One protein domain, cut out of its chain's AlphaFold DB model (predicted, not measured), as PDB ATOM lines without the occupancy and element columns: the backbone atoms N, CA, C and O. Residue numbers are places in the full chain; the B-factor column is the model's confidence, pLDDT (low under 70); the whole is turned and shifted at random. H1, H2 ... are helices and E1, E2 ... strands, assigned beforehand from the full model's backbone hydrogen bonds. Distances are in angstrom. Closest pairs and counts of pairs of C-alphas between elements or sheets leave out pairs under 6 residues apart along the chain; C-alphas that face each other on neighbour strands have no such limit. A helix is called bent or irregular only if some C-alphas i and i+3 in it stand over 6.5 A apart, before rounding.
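Overview. This is residues 26 to 127 and 262 to 289 of the 291 residues of an uncharacterized protein of Tribolium castaneum (UniProt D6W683). This is an elongated body with two small three-stranded sheets, one after the other along its length: the long helix H3 covers one face of the sheet E2 E3 E4 and reaches toward the sheet E1 E5 E6, with H2 packed between the two sheets. At the far end H4 packs across E6, and H1 and H5 lie side by side. The printed part has 130 residues, with five named helices and six named strands in the order H1 E1 H2 E2 E3 E4 H3 E5 H4 E6 H5, of the mixed class. E2 E3 E4, all antiparallel in that order, is a meander, each strand the antiparallel neighbour of the one before, in two layers with H2 and H3 on one face; E1 E5 E6, in that order, is mixed. The whole is compact, with a radius of gyration of the C-alphas of 16.0 A and spans of 53 by 31 by 25 A.

Along the chain. E2 is residues 72 to 76, E3 83 to 88 and E4 91 to 97, the last 18.0 A long. H3, residues 101 to 119, is 26.5 A long and starts at C-alpha 101 (134.966, 177.194, 124.558). H2 is residues 57 to 67, 15.7 A. E1 is residues 48 to 50, E5 122 to 125 and E6 277 to 280. H4 is residues 262 to 270, 12.3 A. H1, residues 26 to 40, is 20.8 A long from C-alpha 26 (135.453, 163.465, 171.303). H5, residues 283 to 289, ends at C-alpha 289 (133.682, 170.858, 163.428) and is irregular: C-alphas 284 and 287 are 7.5 A apart.

Arrangement. In hairpin E2 and E3, N 75 and O 85 are 2.9 A apart; in hairpin E3 and E4, N 86 and O 94 are 2.8 A apart. H3 is on this sheet at a height of 7.2 A, closest to E4 at the C-alphas of Ala 94 and Ala 112, 5.9 A. H2 touches residues 105 to 113 of H3 at a steep tilt of 65 degrees, closest at the C-alphas of Tyr 58 and Ala 109, 5.0 A. H2 is also on the other sheet, where the C-alphas of Ile 48 and Ala 64 are 5.5 A apart. There E1 and E5 are parallel, with N 50 and O 123 at 2.8 A, and E5 and E6 antiparallel, with N 124 and O 278 at 2.9 A, all within hydrogen-bond range. H4 is on this sheet, its closest C-alphas to E6 being Leu 267 and Leu 279, 6.4 A. H1 touches H5 at a shallow tilt of 25 degrees, opposite ways, closest at the C-alphas of Leu 34 and Leu 288, 6.0 A. Every O i to N i+4 pair is within hydrogen-bond range in H1, H2 and H4, against 13 of 15 in H3 and 0 of 3 in H5, where 3 of 4 O i to N i+3 pairs are.

Size, cuts and confidence. The two farthest C-alphas, of Asn 26 and Ile 81, are 53.6 A apart. Residues 128 to 261 are not printed, and C-alphas 127 and 262 are 19.1 A apart across the cut. Of the links that are printed whole, none is long. The mean pLDDT of the printed part is 84.6; residues 42, 44 to 45, 51 to 54, 127, 275 and 289 are under 70.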
ATOM      1  N   ASN A  26     136.452 162.693 172.034       70.75
ATOM      2  CA  ASN A  26     135.453 163.465 171.303       70.75
ATOM      3  C   ASN A  26     135.999 164.104 170.003       70.75
ATOM      4  O   ASN A  26     135.266 164.270 169.033       70.75
ATOM      5  N   ARG A  27     137.301 164.430 169.934       76.56
ATOM      6  CA  ARG A  27     137.883 165.108 168.761       76.56
ATOM      7  C   ARG A  27     138.051 164.171 167.569       76.56
ATOM      8  O   ARG A  27     137.690 164.543 166.460       76.56
ATOM      9  N   GLU A  28     138.582 162.968 167.774       84.19
ATOM     10  CA  GLU A  28     138.743 162.008 166.671       84.19
ATOM     11  C   GLU A  28     137.407 161.479 166.157       84.19
ATOM     12  O   GLU A  28     137.240 161.233 164.959       84.19
ATOM     13  N   GLU A  29     136.426 161.368 167.049       83.56
ATOM     14  CA  GLU A  29     135.063 161.048 166.659       83.56
ATOM     15  C   GLU A  29     134.441 162.182 165.829       83.56
ATOM     16  O   GLU A  29     133.880 161.918 164.767       83.56
ATOM     17  N   ALA A  30     134.620 163.447 166.230       82.62
ATOM     18  CA  ALA A  30     134.170 164.605 165.455       82.62
ATOM     19  C   ALA A  30     134.838 164.684 164.068       82.62
ATOM     20  O   ALA A  30     134.157 164.901 163.065       82.62
ATOM     21  N   ILE A  31     136.151 164.435 163.986       87.06
ATOM     22  CA  ILE A  31     136.891 164.369 162.714       87.06
ATOM     23  C   ILE A  31     136.329 163.264 161.819       87.06
ATOM     24  O   ILE A  31     136.075 163.495 160.636       87.06
ATOM     25  N   SER A  32     136.110 162.073 162.374       87.50
ATOM     26  CA  SER A  32     135.582 160.937 161.615       87.50
ATOM     27  C   SER A  32     134.162 161.206 161.119       87.50
ATOM     28  O   SER A  32     133.872 160.967 159.949       87.50
ATOM     29  N   ARG A  33     133.297 161.778 161.967       86.38
ATOM     30  CA  ARG A  33     131.932 162.182 161.595       86.38
ATOM     31  C   ARG A  33     131.938 163.208 160.466       86.38
ATOM     32  O   ARG A  33     131.210 163.028 159.498       86.38
ATOM     33  N   LEU A  34     132.783 164.236 160.552       86.25
ATOM     34  CA  LEU A  34     132.906 165.254 159.509       86.25
ATOM     35  C   LEU A  34     133.390 164.650 158.185       86.25
ATOM     36  O   LEU A  34     132.807 164.911 157.136       86.25
ATOM     37  N   ILE A  35     134.450 163.836 158.229       87.69
ATOM     38  CA  ILE A  35     134.986 163.178 157.033       87.69
ATOM     39  C   ILE A  35     133.921 162.292 156.389       87.69
ATOM     40  O   ILE A  35     133.778 162.342 155.169       87.69
ATOM     41  N   ASN A  36     133.177 161.513 157.177       88.00
ATOM     42  CA  ASN A  36     132.126 160.639 156.662       88.00
ATOM     43  C   ASN A  36     130.967 161.445 156.072       88.00
ATOM     44  O   ASN A  36     130.604 161.199 154.930       88.00
ATOM     45  N   ALA A  37     130.477 162.469 156.777       85.38
ATOM     46  CA  ALA A  37     129.388 163.323 156.301       85.38
ATOM     47  C   ALA A  37     129.732 164.019 154.974       85.38
ATOM     48  O   ALA A  37     128.908 164.071 154.064       85.38
ATOM     49  N   VAL A  38     130.971 164.506 154.837       85.56
ATOM     50  CA  VAL A  38     131.453 165.051 153.564       85.56
ATOM     51  C   VAL A  38     131.571 163.938 152.523       85.56
ATOM     52  O   VAL A  38     131.083 164.116 151.415       85.56
ATOM     53  N   SER A  39     132.154 162.785 152.876       84.00
ATOM     54  CA  SER A  39     132.419 161.650 151.971       84.00
ATOM     55  C   SER A  39     131.169 160.962 151.415       84.00
ATOM     56  O   SER A  39     131.228 160.438 150.304       84.00
ATOM     57  N   GLU A  40     130.078 160.951 152.177       83.25
ATOM     58  CA  GLU A  40     128.762 160.422 151.797       83.25
ATOM     59  C   GLU A  40     127.967 161.397 150.920       83.25
ATOM     60  O   GLU A  40     127.004 161.000 150.264       83.25
ATOM     61  N   GLY A  41     128.381 162.666 150.872       76.19
ATOM     62  CA  GLY A  41     127.825 163.646 149.952       76.19
ATOM     63  C   GLY A  41     128.079 163.286 148.480       76.19
ATOM     64  O   GLY A  41     128.961 162.482 148.165       76.19
ATOM     65  N   PRO A  42     127.372 163.947 147.543       67.88
ATOM     66  CA  PRO A  42     127.402 163.616 146.111       67.88
ATOM     67  C   PRO A  42     128.811 163.664 145.491       67.88
ATOM     68  O   PRO A  42     129.081 162.997 144.498       67.88
ATOM     69  N   TYR A  43     129.732 164.412 146.105       71.75
ATOM     70  CA  TYR A  43     131.103 164.620 145.626       71.75
ATOM     71  C   TYR A  43     132.144 164.317 146.709       71.75
ATOM     72  O   TYR A  43     133.246 164.861 146.710       71.75
ATOM     73  N   GLY A  44     131.800 163.475 147.681       61.56
ATOM     74  CA  GLY A  44     132.423 163.512 148.998       61.56
ATOM     75  C   GLY A  44     133.908 163.166 149.104       61.56
ATOM     76  O   GLY A  44     134.584 163.584 150.042       61.56
ATOM     77  N   LYS A  45     134.465 162.456 148.120       69.56
ATOM     78  CA  LYS A  45     135.911 162.159 148.053       69.56
ATOM     79  C   LYS A  45     136.694 163.159 147.195       69.56
ATOM     80  O   LYS A  45     137.909 163.030 147.039       69.56
ATOM     81  N   PHE A  46     136.015 164.150 146.627       76.81
ATOM     82  CA  PHE A  46     136.583 165.124 145.706       76.81
ATOM     83  C   PHE A  46     137.349 166.213 146.472       76.81
ATOM     84  O   PHE A  46     136.850 167.304 146.719       76.81
ATOM     85  N   VAL A  47     138.582 165.913 146.887       79.25
ATOM     86  CA  VAL A  47     139.443 166.899 147.561       79.25
ATOM     87  C   VAL A  47     140.170 167.756 146.533       79.25
ATOM     88  O   VAL A  47     140.978 167.247 145.743       79.25
ATOM     89  N   ILE A  48     139.937 169.067 146.582       82.50
ATOM     90  CA  ILE A  48     140.534 170.026 145.651       82.50
ATOM     91  C   ILE A  48     141.797 170.621 146.265       82.50
ATOM     92  O   ILE A  48     141.808 171.080 147.403       82.50
ATOM     93  N   THR A  49     142.886 170.620 145.501       80.50
ATOM     94  CA  THR A  49     144.133 171.270 145.911       80.50
ATOM     95  C   THR A  49     144.239 172.621 145.223       80.50
ATOM     96  O   THR A  49     144.301 172.687 143.997       80.50
ATOM     97  N   LEU A  50     144.272 173.684 146.021       76.88
ATOM     98  CA  LEU A  50     144.506 175.047 145.579       76.88
ATOM     99  C   LEU A  50     146.024 175.260 145.451       76.88
ATOM    100  O   LEU A  50     146.754 175.163 146.448       76.88
ATOM    101  N   PRO A  51     146.535 175.491 144.232       68.44
ATOM    102  CA  PRO A  51     147.937 175.821 144.031       68.44
ATOM    103  C   PRO A  51     148.250 177.208 144.599       68.44
ATOM    104  O   PRO A  51     147.393 178.086 144.643       68.44
ATOM    105  N   ALA A  52     149.508 177.411 144.993       59.38
ATOM    106  CA  ALA A  52     149.989 178.685 145.531       59.38
ATOM    107  C   ALA A  52     149.958 179.837 144.504       59.38
ATOM    108  O   ALA A  52     149.993 181.002 144.884       59.38
ATOM    109  N   THR A  53     149.914 179.525 143.204       61.62
ATOM    110  CA  THR A  53     149.949 180.499 142.104       61.62
ATOM    111  C   THR A  53     148.750 180.325 141.174       61.62
ATOM    112  O   THR A  53     148.218 179.217 141.059       61.62
ATOM    113  N   GLY A  54     148.336 181.429 140.530       66.12
ATOM    114  CA  GLY A  54     147.093 181.656 139.765       66.12
ATOM    115  C   GLY A  54     146.786 180.686 138.619       66.12
ATOM    116  O   GLY A  54     146.679 181.073 137.460       66.12
ATOM    117  N   THR A  55     146.627 179.412 138.956       77.94
ATOM    118  CA  THR A  55     146.226 178.329 138.062       77.94
ATOM    119  C   THR A  55     144.754 178.490 137.713       77.94
ATOM    120  O   THR A  55     143.956 178.903 138.555       77.94
ATOM    121  N   SER A  56     144.377 178.160 136.478       84.94
ATOM    122  CA  SER A  56     142.989 178.316 136.057       84.94
ATOM    123  C   SER A  56     142.046 177.372 136.831       84.94
ATOM    124  O   SER A  56     142.417 176.226 137.114       84.94
ATOM    125  N   PRO A  57     140.812 177.816 137.128       86.94
ATOM    126  CA  PRO A  57     139.770 177.018 137.782       86.94
ATOM    127  C   PRO A  57     139.576 175.630 137.162       86.94
ATOM    128  O   PRO A  57     139.515 174.619 137.860       86.94
ATOM    129  N   TYR A  58     139.569 175.576 135.827       88.69
ATOM    130  CA  TYR A  58     139.415 174.339 135.071       88.69
ATOM    131  C   TYR A  58     140.532 173.333 135.364       88.69
ATOM    132  O   TYR A  58     140.269 172.153 135.571       88.69
ATOM    133  N   VAL A  59     141.787 173.790 135.432       88.38
ATOM    134  CA  VAL A  59     142.932 172.914 135.723       88.38
ATOM    135  C   VAL A  59     142.858 172.376 137.153       88.38
ATOM    136  O   VAL A  59     143.214 171.222 137.389       88.38
ATOM    137  N   MET A  60     142.349 173.161 138.110       87.75
ATOM    138  CA  MET A  60     142.131 172.683 139.481       87.75
ATOM    139  C   MET A  60     141.104 171.545 139.524       87.75
ATOM    140  O   MET A  60     141.372 170.502 140.127       87.75
ATOM    141  N   LEU A  61     139.969 171.716 138.836       88.88
ATOM    142  CA  LEU A  61     138.944 170.678 138.702       88.88
ATOM    143  C   LEU A  61     139.483 169.445 137.983       88.88
ATOM    144  O   LEU A  61     139.294 168.332 138.466       88.88
ATOM    145  N   GLN A  62     140.216 169.634 136.884       89.38
ATOM    146  CA  GLN A  62     140.817 168.542 136.123       89.38
ATOM    147  C   GLN A  62     141.767 167.721 136.997       89.38
ATOM    148  O   GLN A  62     141.683 166.498 137.023       89.38
ATOM    149  N   ASN A  63     142.630 168.380 137.773       88.00
ATOM    150  CA  ASN A  63     143.557 167.711 138.685       88.00
ATOM    151  C   ASN A  63     142.838 166.944 139.803       88.00
ATOM    152  O   ASN A  63     143.366 165.947 140.308       88.00
ATOM    153  N   ALA A  64     141.671 167.415 140.246       87.12
ATOM    154  CA  ALA A  64     140.836 166.712 141.213       87.12
ATOM    155  C   ALA A  64     140.106 165.516 140.591       87.12
ATOM    156  O   ALA A  64     140.185 164.416 141.137       87.12
ATOM    157  N   ALA A  65     139.524 165.688 139.407       87.81
ATOM    158  CA  ALA A  65     138.848 164.631 138.665       87.81
ATOM    159  C   ALA A  65     139.811 163.500 138.274       87.81
ATOM    160  O   ALA A  65     139.558 162.339 138.586       87.81
ATOM    161  N   THR A  66     140.985 163.830 137.727       87.44
ATOM    162  CA  THR A  66     142.018 162.846 137.370       87.44
ATOM    163  C   THR A  66     142.517 162.058 138.582       87.44
ATOM    164  O   THR A  66     142.785 160.869 138.461       87.44
ATOM    165  N   TYR A  67     142.608 162.672 139.766       84.06
ATOM    166  CA  TYR A  67     142.990 161.948 140.987       84.06
ATOM    167  C   TYR A  67     141.953 160.906 141.410       84.06
ATOM    168  O   TYR A  67     142.310 159.865 141.954       84.06
ATOM    169  N   MET A  68     140.684 161.187 141.130       82.56
ATOM    170  CA  MET A  68     139.561 160.289 141.379       82.56
ATOM    171  C   MET A  68     139.288 159.332 140.208       82.56
ATOM    172  O   MET A  68     138.345 158.553 140.286       82.56
ATOM    173  N   ASN A  69     140.098 159.372 139.141       85.88
ATOM    174  CA  ASN A  69     139.858 158.674 137.872       85.88
ATOM    175  C   ASN A  69     138.491 158.995 137.238       85.88
ATOM    176  O   ASN A  69     137.894 158.146 136.583       85.88
ATOM    177  N   LEU A  70     138.003 160.225 137.420       86.69
ATOM    178  CA  LEU A  70     136.765 160.707 136.814       86.69
ATOM    179  C   LEU A  70     137.096 161.549 135.571       86.69
ATOM    180  O   LEU A  70     137.918 162.469 135.668       86.69
ATOM    181  N   PRO A  71     136.487 161.275 134.404       87.44
ATOM    182  CA  PRO A  71     136.660 162.125 133.236       87.44
ATOM    183  C   PRO A  71     135.946 163.464 133.457       87.44
ATOM    184  O   PRO A  71     134.806 163.500 133.921       87.44
ATOM    185  N   LEU A  72     136.629 164.560 133.122       90.88
ATOM    186  CA  LEU A  72     136.098 165.922 133.152       90.88
ATOM    187  C   LEU A  72     136.094 166.456 131.723       90.88
ATOM    188  O   LEU A  72     137.155 166.544 131.107       90.88
ATOM    189  N   ASN A  73     134.922 166.830 131.218       91.81
ATOM    190  CA  ASN A  73     134.767 167.356 129.865       91.81
ATOM    191  C   ASN A  73     133.928 168.629 129.875       91.81
ATOM    192  O   ASN A  73     133.014 168.766 130.680       91.81
ATOM    193  N   VAL A  74     134.221 169.542 128.950       93.00
ATOM    194  CA  VAL A  74     133.340 170.672 128.629       93.00
ATOM    195  C   VAL A  74     132.880 170.494 127.195       93.00
ATOM    196  O   VAL A  74     133.712 170.477 126.284       93.00
ATOM    197  N   VAL A  75     131.576 170.332 127.018       93.06
ATOM    198  CA  VAL A  75     130.925 170.089 125.729       93.06
ATOM    199  C   VAL A  75     130.000 171.250 125.388       93.06
ATOM    200  O   VAL A  75     129.603 172.016 126.264       93.06
ATOM    201  N   LYS A  76     129.694 171.421 124.102       92.12
ATOM    202  CA  LYS A  76     128.683 172.384 123.663       92.12
ATOM    203  C   LYS A  76     127.306 171.764 123.901       92.12
ATOM    204  O   LYS A  76     127.104 170.614 123.527       92.12
ATOM    205  N   SER A  77     126.400 172.514 124.517       89.56
ATOM    206  CA  SER A  77     125.022 172.078 124.721       89.56
ATOM    207  C   SER A  77     124.296 172.016 123.380       89.56
ATOM    208  O   SER A  77     124.437 172.915 122.547       89.56
ATOM    209  N   GLU A  78     123.503 170.968 123.178       85.06
ATOM    210  CA  GLU A  78     122.615 170.849 122.016       85.06
ATOM    211  C   GLU A  78     121.322 171.661 122.198       85.06
ATOM    212  O   GLU A  78     120.662 172.001 121.219       85.06
ATOM    213  N   SER A  79     120.975 171.999 123.445       81.44
ATOM    214  CA  SER A  79     119.690 172.620 123.795       81.44
ATOM    215  C   SER A  79     119.715 174.150 123.756       81.44
ATOM    216  O   SER A  79     118.668 174.777 123.609       81.44
ATOM    217  N   GLU A  80     120.892 174.770 123.883       84.00
ATOM    218  CA  GLU A  80     121.031 176.225 124.000       84.00
ATOM    219  C   GLU A  80     122.044 176.791 122.997       84.00
ATOM    220  O   GLU A  80     123.162 176.291 122.844       84.00
ATOM    221  N   ILE A  81     121.678 177.896 122.335       85.44
ATOM    222  CA  ILE A  81     122.603 178.646 121.476       85.44
ATOM    223  C   ILE A  81     123.741 179.170 122.352       85.44
ATOM    224  O   ILE A  81     123.499 179.809 123.372       85.44
ATOM    225  N   ASN A  82     124.983 178.888 121.952       88.12
ATOM    226  CA  ASN A  82     126.187 179.205 122.730       88.12
ATOM    227  C   ASN A  82     126.203 178.595 124.145       88.12
ATOM    228  O   ASN A  82     126.984 179.028 124.990       88.12
ATOM    229  N   GLY A  83     125.387 177.569 124.397       91.62
ATOM    230  CA  GLY A  83     125.406 176.813 125.640       91.62
ATOM    231  C   GLY A  83     126.608 175.880 125.711       91.62
ATOM    232  O   GLY A  83     127.001 175.252 124.725       91.62
ATOM    233  N   PHE A  84     127.183 175.763 126.898       94.56
ATOM    234  CA  PHE A  84     128.244 174.824 127.225       94.56
ATOM    235  C   PHE A  84     127.935 174.145 128.558       94.56
ATOM    236  O   PHE A  84     127.379 174.758 129.469       94.56
ATOM    237  N   GLU A  85     128.339 172.886 128.678       93.50
ATOM    238  CA  GLU A  85     128.092 172.024 129.833       93.50
ATOM    239  C   GLU A  85     129.407 171.401 130.300       93.50
ATOM    240  O   GLU A  85     130.208 170.924 129.494       93.50
ATOM    241  N   LEU A  86     129.638 171.410 131.611       93.31
ATOM    242  CA  LEU A  86     130.732 170.710 132.270       93.31
ATOM    243  C   LEU A  86     130.201 169.395 132.827       93.31
ATOM    244  O   LEU A  86     129.346 169.379 133.713       93.31
ATOM    245  N   LEU A  87     130.750 168.307 132.300       90.75
ATOM    246  CA  LEU A  87     130.404 166.940 132.647       90.75
ATOM    247  C   LEU A  87     131.494 166.347 133.539       90.75
ATOM    248  O   LEU A  87     132.675 166.361 133.171       90.75
ATOM    249  N   ILE A  88     131.103 165.782 134.680       88.25
ATOM    250  CA  ILE A  88     131.975 164.952 135.521       88.25
ATOM    251  C   ILE A  88     131.450 163.527 135.434       88.25
ATOM    252  O   ILE A  88     130.300 163.272 135.764       88.25
ATOM    253  N   ASN A  89     132.279 162.590 134.971       86.38
ATOM    254  CA  ASN A  89     131.869 161.195 134.771       86.38
ATOM    255  C   ASN A  89     130.652 161.012 133.838       86.38
ATOM    256  O   ASN A  89     129.913 160.043 133.959       86.38
ATOM    257  N   GLY A  90     130.447 161.947 132.905       83.12
ATOM    258  CA  GLY A  90     129.301 161.945 131.990       83.12
ATOM    259  C   GLY A  90     128.026 162.581 132.552       83.12
ATOM    260  O   GLY A  90     127.073 162.734 131.799       83.12
ATOM    261  N   GLU A  91     128.010 162.999 133.819       86.81
ATOM    262  CA  GLU A  91     126.875 163.697 134.434       86.81
ATOM    263  C   GLU A  91     127.056 165.218 134.377       86.81
ATOM    264  O   GLU A  91     128.153 165.730 134.625       86.81
ATOM    265  N   GLU A  92     125.976 165.947 134.074       88.94
ATOM    266  CA  GLU A  92     125.962 167.413 134.078       88.94
ATOM    267  C   GLU A  92     126.218 167.957 135.486       88.94
ATOM    268  O   GLU A  92     125.457 167.722 136.423       88.94
ATOM    269  N   PHE A  93     127.293 168.730 135.628       88.44
ATOM    270  CA  PHE A  93     127.678 169.350 136.893       88.44
ATOM    271  C   PHE A  93     127.383 170.859 136.915       88.44
ATOM    272  O   PHE A  93     126.930 171.436 137.916       88.44
ATOM    273  N   ALA A  94     127.659 171.534 135.799       91.50
ATOM    274  CA  ALA A  94     127.392 172.955 135.620       91.50
ATOM    275  C   ALA A  94     127.221 173.285 134.136       91.50
ATOM    276  O   ALA A  94     127.808 172.627 133.282       91.50
ATOM    277  N   LYS A  95     126.457 174.334 133.838       93.56
ATOM    278  CA  LYS A  95     126.179 174.794 132.478       93.56
ATOM    279  C   LYS A  95     126.129 176.312 132.415       93.56
ATOM    280  O   LYS A  95     125.884 176.965 133.428       93.56
ATOM    281  N   GLY A  96     126.346 176.868 131.232       92.81
ATOM    282  CA  GLY A  96     126.185 178.297 130.989       92.81
ATOM    283  C   GLY A  96     126.425 178.673 129.534       92.81
ATOM    284  O   GLY A  96     126.877 177.852 128.739       92.81
ATOM    285  N   GLN A  97     126.136 179.926 129.199       93.81
ATOM    286  CA  GLN A  97     126.288 180.459 127.847       93.81
ATOM    287  C   GLN A  97     127.560 181.294 127.737       93.81
ATOM    288  O   GLN A  97     127.826 182.134 128.598       93.81
ATOM    289  N   PHE A  98     128.352 181.046 126.695       93.81
ATOM    290  CA  PHE A  98     129.648 181.694 126.484       93.81
ATOM    291  C   PHE A  98     129.930 181.872 124.997       93.81
ATOM    292  O   PHE A  98     129.494 181.071 124.175       93.81
ATOM    293  N   ASP A  99     130.731 182.871 124.643       90.81
ATOM    294  CA  ASP A  99     131.012 183.163 123.234       90.81
ATOM    295  C   ASP A  99     131.947 182.122 122.603       90.81
ATOM    296  O   ASP A  99     131.896 181.852 121.402       90.81
ATOM    297  N   ASN A 100     132.806 181.498 123.414       91.06
ATOM    298  CA  ASN A 100     133.737 180.470 122.966       91.06
ATOM    299  C   ASN A 100     134.053 179.437 124.061       91.06
ATOM    300  O   ASN A 100     133.841 179.651 125.255       91.06
ATOM    301  N   ILE A 101     134.633 178.303 123.650       88.75
ATOM    302  CA  ILE A 101     134.966 177.194 124.558       88.75
ATOM    303  C   ILE A 101     136.029 177.557 125.610       88.75
ATOM    304  O   ILE A 101     136.073 176.941 126.674       88.75
ATOM    305  N   GLN A 102     136.906 178.531 125.343       90.19
ATOM    306  CA  GLN A 102     137.938 178.939 126.304       90.19
ATOM    307  C   GLN A 102     137.316 179.712 127.470       90.19
ATOM    308  O   GLN A 102     137.603 179.416 128.632       90.19
ATOM    309  N   GLU A 103     136.414 180.641 127.162       91.00
ATOM    310  CA  GLU A 103     135.613 181.362 128.148       91.00
ATOM    311  C   GLU A 103     134.674 180.424 128.898       91.00
ATOM    312  O   GLU A 103     134.631 180.484 130.127       91.00
ATOM    313  N   ALA A 104     134.034 179.483 128.198       91.94
ATOM    314  CA  ALA A 104     133.203 178.457 128.821       91.94
ATOM    315  C   ALA A 104     133.978 177.632 129.851       91.94
ATOM    316  O   ALA A 104     133.531 177.456 130.984       91.94
ATOM    317  N   ARG A 105     135.188 177.173 129.501       91.69
ATOM    318  CA  ARG A 105     136.049 176.430 130.431       91.69
ATOM    319  C   ARG A 105     136.366 177.227 131.684       91.69
ATOM    320  O   ARG A 105     136.438 176.632 132.751       91.69
ATOM    321  N   LYS A 106     136.582 178.538 131.573       90.94
ATOM    322  CA  LYS A 106     136.864 179.390 132.731       90.94
ATOM    323  C   LYS A 106     135.597 179.627 133.557       90.94
ATOM    324  O   LYS A 106     135.584 179.296 134.737       90.94
ATOM    325  N   GLY A 107     134.535 180.128 132.928       91.69
ATOM    326  CA  GLY A 107     133.304 180.528 133.607       91.69
ATOM    327  C   GLY A 107     132.546 179.362 134.239       91.69
ATOM    328  O   GLY A 107     132.163 179.448 135.404       91.69
ATOM    329  N   ILE A 108     132.384 178.241 133.527       94.31
ATOM    330  CA  ILE A 108     131.713 177.056 134.086       94.31
ATOM    331  C   ILE A 108     132.559 176.433 135.194       94.31
ATOM    332  O   ILE A 108     132.018 175.996 136.207       94.31
ATOM    333  N   ALA A 109     133.889 176.424 135.053       92.00
ATOM    334  CA  ALA A 109     134.757 175.927 136.113       92.00
ATOM    335  C   ALA A 109     134.700 176.798 137.376       92.00
ATOM    336  O   ALA A 109     134.710 176.253 138.476       92.00
ATOM    337  N   ASP A 110     134.599 178.124 137.247       91.00
ATOM    338  CA  ASP A 110     134.401 179.019 138.395       91.00
ATOM    339  C   ASP A 110     133.074 178.732 139.112       91.00
ATOM    340  O   ASP A 110     133.040 178.594 140.340       91.00
ATOM    341  N   GLN A 111     131.986 178.566 138.355       91.44
ATOM    342  CA  GLN A 111     130.689 178.172 138.913       91.44
ATOM    343  C   GLN A 111     130.766 176.808 139.609       91.44
ATOM    344  O   GLN A 111     130.284 176.648 140.732       91.44
ATOM    345  N   ALA A 112     131.417 175.837 138.969       90.75
ATOM    346  CA  ALA A 112     131.598 174.502 139.509       90.75
ATOM    347  C   ALA A 112     132.418 174.513 140.809       90.75
ATOM    348  O   ALA A 112     132.032 173.872 141.786       90.75
ATOM    349  N   LEU A 113     133.508 175.284 140.869       88.94
ATOM    350  CA  LEU A 113     134.299 175.432 142.090       88.94
ATOM    351  C   LEU A 113     133.497 176.062 143.226       88.94
ATOM    352  O   LEU A 113     133.658 175.644 144.367       88.94
ATOM    353  N   ASN A 114     132.644 177.048 142.940       87.94
ATOM    354  CA  ASN A 114     131.809 177.661 143.971       87.94
ATOM    355  C   ASN A 114     130.809 176.662 144.562       87.94
ATOM    356  O   ASN A 114     130.721 176.586 145.783       87.94
ATOM    357  N   LYS A 115     130.169 175.824 143.732       88.00
ATOM    358  CA  LYS A 115     129.340 174.711 144.227       88.00
ATOM    359  C   LYS A 115     130.153 173.738 145.091       88.00
ATOM    360  O   LYS A 115     129.726 173.357 146.174       88.00
ATOM    361  N   LEU A 116     131.362 173.374 144.655       88.00
ATOM    362  CA  LEU A 116     132.205 172.425 145.394       88.00
ATOM    363  C   LEU A 116     132.713 172.982 146.728       88.00
ATOM    364  O   LEU A 116     132.901 172.203 147.656       88.00
ATOM    365  N   LYS A 117     132.908 174.301 146.876       87.19
ATOM    366  CA  LYS A 117     133.281 174.930 148.165       87.19
ATOM    367  C   LYS A 117     132.262 174.675 149.271       87.19
ATOM    368  O   LYS A 117     132.621 174.687 150.444       87.19
ATOM    369  N   GLU A 118     131.008 174.436 148.914       86.25
ATOM    370  CA  GLU A 118     129.948 174.164 149.880       86.25
ATOM    371  C   GLU A 118     129.949 172.705 150.342       86.25
ATOM    372  O   GLU A 118     129.524 172.425 151.462       86.25
ATOM    373  N   THR A 119     130.463 171.783 149.517       85.00
ATOM    374  CA  THR A 119     130.318 170.333 149.718       85.00
ATOM    375  C   THR A 119     131.628 169.568 149.893       85.00
ATOM    376  O   THR A 119     131.592 168.441 150.371       85.00
ATOM    377  N   CYS A 120     132.775 170.127 149.506       87.94
ATOM    378  CA  CYS A 120     134.058 169.427 149.433       87.94
ATOM    379  C   CYS A 120     135.179 170.141 150.200       87.94
ATOM    380  O   CYS A 120     135.173 171.359 150.368       87.94
ATOM    381  N   PHE A 121     136.193 169.379 150.618       89.50
ATOM    382  CA  PHE A 121     137.407 169.934 151.222       89.50
ATOM    383  C   PHE A 121     138.316 170.598 150.187       89.50
ATOM    384  O   PHE A 121     138.567 170.040 149.112       89.50
ATOM    385  N   PHE A 122     138.901 171.736 150.568       89.56
ATOM    386  CA  PHE A 122     139.955 172.396 149.800       89.56
ATOM    387  C   PHE A 122     141.240 172.466 150.615       89.56
ATOM    388  O   PHE A 122     141.224 172.815 151.790       89.56
ATOM    389  N   ILE A 123     142.364 172.165 149.976       88.25
ATOM    390  CA  ILE A 123     143.690 172.242 150.587       88.25
ATOM    391  C   ILE A 123     144.512 173.266 149.817       88.25
ATOM    392  O   ILE A 123     144.824 173.046 148.649       88.25
ATOM    393  N   THR A 124     144.921 174.342 150.475       86.56
ATOM    394  CA  THR A 124     145.885 175.302 149.927       86.56
ATOM    395  C   THR A 124     147.286 174.917 150.363       86.56
ATOM    396  O   THR A 124     147.500 174.692 151.549       86.56
ATOM    397  N   ARG A 125     148.247 174.854 149.435       78.81
ATOM    398  CA  ARG A 125     149.654 174.561 149.757       78.81
ATOM    399  C   ARG A 125     150.480 175.846 149.887       78.81
ATOM    400  O   ARG A 125     150.557 176.620 148.941       78.81
ATOM    401  N   LYS A 126     151.154 176.018 151.020       75.38
ATOM    402  CA  LYS A 126     152.216 176.994 151.288       75.38
ATOM    403  C   LYS A 126     153.542 176.396 150.796       75.38
ATOM    404  O   LYS A 126     153.804 175.209 150.976       75.38
ATOM    405  N   SER A 127     154.334 177.164 150.063       60.34
ATOM    406  CA  SER A 127     155.386 176.704 149.135       60.34
ATOM    407  C   SER A 127     156.669 176.136 149.764       60.34
ATOM    408  O   SER A 127     157.730 176.199 149.147       60.34
ATOM    409  N   ASP A 262     144.181 161.760 153.668       87.50
ATOM    410  CA  ASP A 262     145.095 161.661 154.810       87.50
ATOM    411  C   ASP A 262     145.635 163.038 155.202       87.50
ATOM    412  O   ASP A 262     145.721 163.335 156.389       87.50
ATOM    413  N   ILE A 263     145.904 163.906 154.217       86.75
ATOM    414  CA  ILE A 263     146.249 165.315 154.464       86.75
ATOM    415  C   ILE A 263     145.092 166.036 155.163       86.75
ATOM    416  O   ILE A 263     145.324 166.702 156.165       86.75
ATOM    417  N   VAL A 264     143.848 165.882 154.686       89.12
ATOM    418  CA  VAL A 264     142.666 166.471 155.350       89.12
ATOM    419  C   VAL A 264     142.577 166.012 156.804       89.12
ATOM    420  O   VAL A 264     142.446 166.844 157.697       89.12
ATOM    421  N   ARG A 265     142.677 164.701 157.056       88.56
ATOM    422  CA  ARG A 265     142.589 164.135 158.407       88.56
ATOM    423  C   ARG A 265     143.672 164.697 159.323       88.56
ATOM    424  O   ARG A 265     143.368 165.093 160.443       88.56
ATOM    425  N   GLU A 266     144.910 164.762 158.846       85.94
ATOM    426  CA  GLU A 266     146.020 165.275 159.646       85.94
ATOM    427  C   GLU A 266     145.896 166.783 159.903       85.94
ATOM    428  O   GLU A 266     146.137 167.233 161.019       85.94
ATOM    429  N   LEU A 267     145.400 167.557 158.932       87.12
ATOM    430  CA  LEU A 267     145.112 168.978 159.140       87.12
ATOM    431  C   LEU A 267     143.975 169.193 160.137       87.12
ATOM    432  O   LEU A 267     144.067 170.060 160.999       87.12
ATOM    433  N   LEU A 268     142.918 168.380 160.104       87.56
ATOM    434  CA  LEU A 268     141.855 168.457 161.112       87.56
ATOM    435  C   LEU A 268     142.387 168.151 162.528       87.56
ATOM    436  O   LEU A 268     141.947 168.768 163.505       87.56
ATOM    437  N   ARG A 269     143.388 167.267 162.652       85.12
ATOM    438  CA  ARG A 269     144.106 167.009 163.914       85.12
ATOM    439  C   ARG A 269     145.012 168.165 164.334       85.12
ATOM    440  O   ARG A 269     145.086 168.456 165.527       85.12
ATOM    441  N   SER A 270     145.651 168.857 163.392       80.94
ATOM    442  CA  SER A 270     146.531 169.999 163.686       80.94
ATOM    443  C   SER A 270     145.789 171.319 163.925       80.94
ATOM    444  O   SER A 270     146.403 172.277 164.376       80.94
ATOM    445  N   GLY A 271     144.469 171.369 163.695       79.50
ATOM    446  CA  GLY A 271     143.649 172.576 163.901       79.50
ATOM    447  C   GLY A 271     143.280 173.325 162.616       79.50
ATOM    448  O   GLY A 271     142.862 174.474 162.673       79.50
ATOM    449  N   GLY A 272     143.407 172.678 161.459       80.81
ATOM    450  CA  GLY A 272     142.995 173.190 160.150       80.81
ATOM    451  C   GLY A 272     144.129 173.820 159.342       80.81
ATOM    452  O   GLY A 272     143.949 174.127 158.167       80.81
ATOM    453  N   GLU A 273     145.309 173.981 159.926       83.19
ATOM    454  CA  GLU A 273     146.462 174.574 159.261       83.19
ATOM    455  C   GLU A 273     147.756 173.999 159.848       83.19
ATOM    456  O   GLU A 273     147.817 173.628 161.021       83.19
ATOM    457  N   ASP A 274     148.788 173.892 159.021       76.12
ATOM    458  CA  ASP A 274     150.169 173.679 159.448       76.12
ATOM    459  C   ASP A 274     151.093 174.655 158.684       76.12
ATOM    460  O   ASP A 274     150.628 175.591 158.018       76.12
ATOM    461  N   GLY A 275     152.414 174.480 158.780       68.19
ATOM    462  CA  GLY A 275     153.378 175.311 158.043       68.19
ATOM    463  C   GLY A 275     153.231 175.255 156.511       68.19
ATOM    464  O   GLY A 275     153.643 176.180 155.823       68.19
ATOM    465  N   PHE A 276     152.577 174.226 155.961       71.62
ATOM    466  CA  PHE A 276     152.614 173.861 154.538       71.62
ATOM    467  C   PHE A 276     151.249 173.778 153.880       71.62
ATOM    468  O   PHE A 276     151.150 173.871 152.659       71.62
ATOM    469  N   TYR A 277     150.194 173.577 154.649       82.44
ATOM    470  CA  TYR A 277     148.856 173.393 154.149       82.44
ATOM    471  C   TYR A 277     147.863 174.146 155.017       82.44
ATOM    472  O   TYR A 277     147.965 174.196 156.240       82.44
ATOM    473  N   LYS A 278     146.866 174.713 154.352       86.38
ATOM    474  CA  LYS A 278     145.675 175.264 154.982       86.38
ATOM    475  C   LYS A 278     144.474 174.492 154.466       86.38
ATOM    476  O   LYS A 278     144.264 174.409 153.253       86.38
ATOM    477  N   LEU A 279     143.723 173.901 155.382       89.06
ATOM    478  CA  LEU A 279     142.474 173.226 155.088       89.06
ATOM    479  C   LEU A 279     141.335 174.242 155.116       89.06
ATOM    480  O   LEU A 279     141.188 175.016 156.058       89.06
ATOM    481  N   HIS A 280     140.491 174.192 154.098       88.81
ATOM    482  CA  HIS A 280     139.206 174.863 154.090       88.81
ATOM    483  C   HIS A 280     138.125 173.787 154.181       88.81
ATOM    484  O   HIS A 280     138.008 172.920 153.306       88.81
ATOM    485  N   VAL A 281     137.377 173.827 155.282       87.12
ATOM    486  CA  VAL A 281     136.241 172.938 155.526       87.12
ATOM    487  C   VAL A 281     135.042 173.451 154.721       87.12
ATOM    488  O   VAL A 281     134.810 174.663 154.718       87.12
ATOM    489  N   PRO A 282     134.288 172.570 154.042       86.56
ATOM    490  CA  PRO A 282     133.115 172.985 153.285       86.56
ATOM    491  C   PRO A 282     132.056 173.657 154.161       86.56
ATOM    492  O   PRO A 282     131.761 173.196 155.268       86.56
ATOM    493  N   THR A 283     131.460 174.736 153.647       84.12
ATOM    494  CA  THR A 283     130.550 175.612 154.407       84.12
ATOM    495  C   THR A 283     129.365 174.853 155.006       84.12
ATOM    496  O   THR A 283     129.024 175.081 156.167       84.12
ATOM    497  N   ASN A 284     128.788 173.893 154.271       84.06
ATOM    498  CA  ASN A 284     127.621 173.134 154.732       84.06
ATOM    499  C   ASN A 284     127.929 172.249 155.943       84.06
ATOM    500  O   ASN A 284     127.027 171.925 156.707       84.06
ATOM    501  N   PHE A 285     129.198 171.900 156.157       81.00
ATOM    502  CA  PHE A 285     129.635 170.998 157.223       81.00
ATOM    503  C   PHE A 285     130.463 171.701 158.305       81.00
ATOM    504  O   PHE A 285     130.892 171.059 159.261       81.00
ATOM    505  N   ALA A 286     130.659 173.021 158.204       76.19
ATOM    506  CA  ALA A 286     131.457 173.793 159.160       76.19
ATOM    507  C   ALA A 286     130.947 173.661 160.610       76.19
ATOM    508  O   ALA A 286     131.744 173.620 161.550       76.19
ATOM    509  N   HIS A 287     129.629 173.517 160.781       75.00
ATOM    510  CA  HIS A 287     128.974 173.321 162.076       75.00
ATOM    511  C   HIS A 287     129.354 171.998 162.765       75.00
ATOM    512  O   HIS A 287     129.342 171.925 163.988       75.00
ATOM    513  N   LEU A 288     129.737 170.959 162.012       72.00
ATOM    514  CA  LEU A 288     130.129 169.657 162.573       72.00
ATOM    515  C   LEU A 288     131.531 169.670 163.194       72.00
ATOM    516  O   LEU A 288     131.893 168.745 163.917       72.00
ATOM    517  N   PHE A 289     132.328 170.698 162.897       64.88
ATOM    518  CA  PHE A 289     133.682 170.858 163.428       64.88
ATOM    519  C   PHE A 289     133.752 171.840 164.608       64.88
ATOM    520  O   PHE A 289     134.783 171.940 165.267       64.88
TER     521      PHE A 289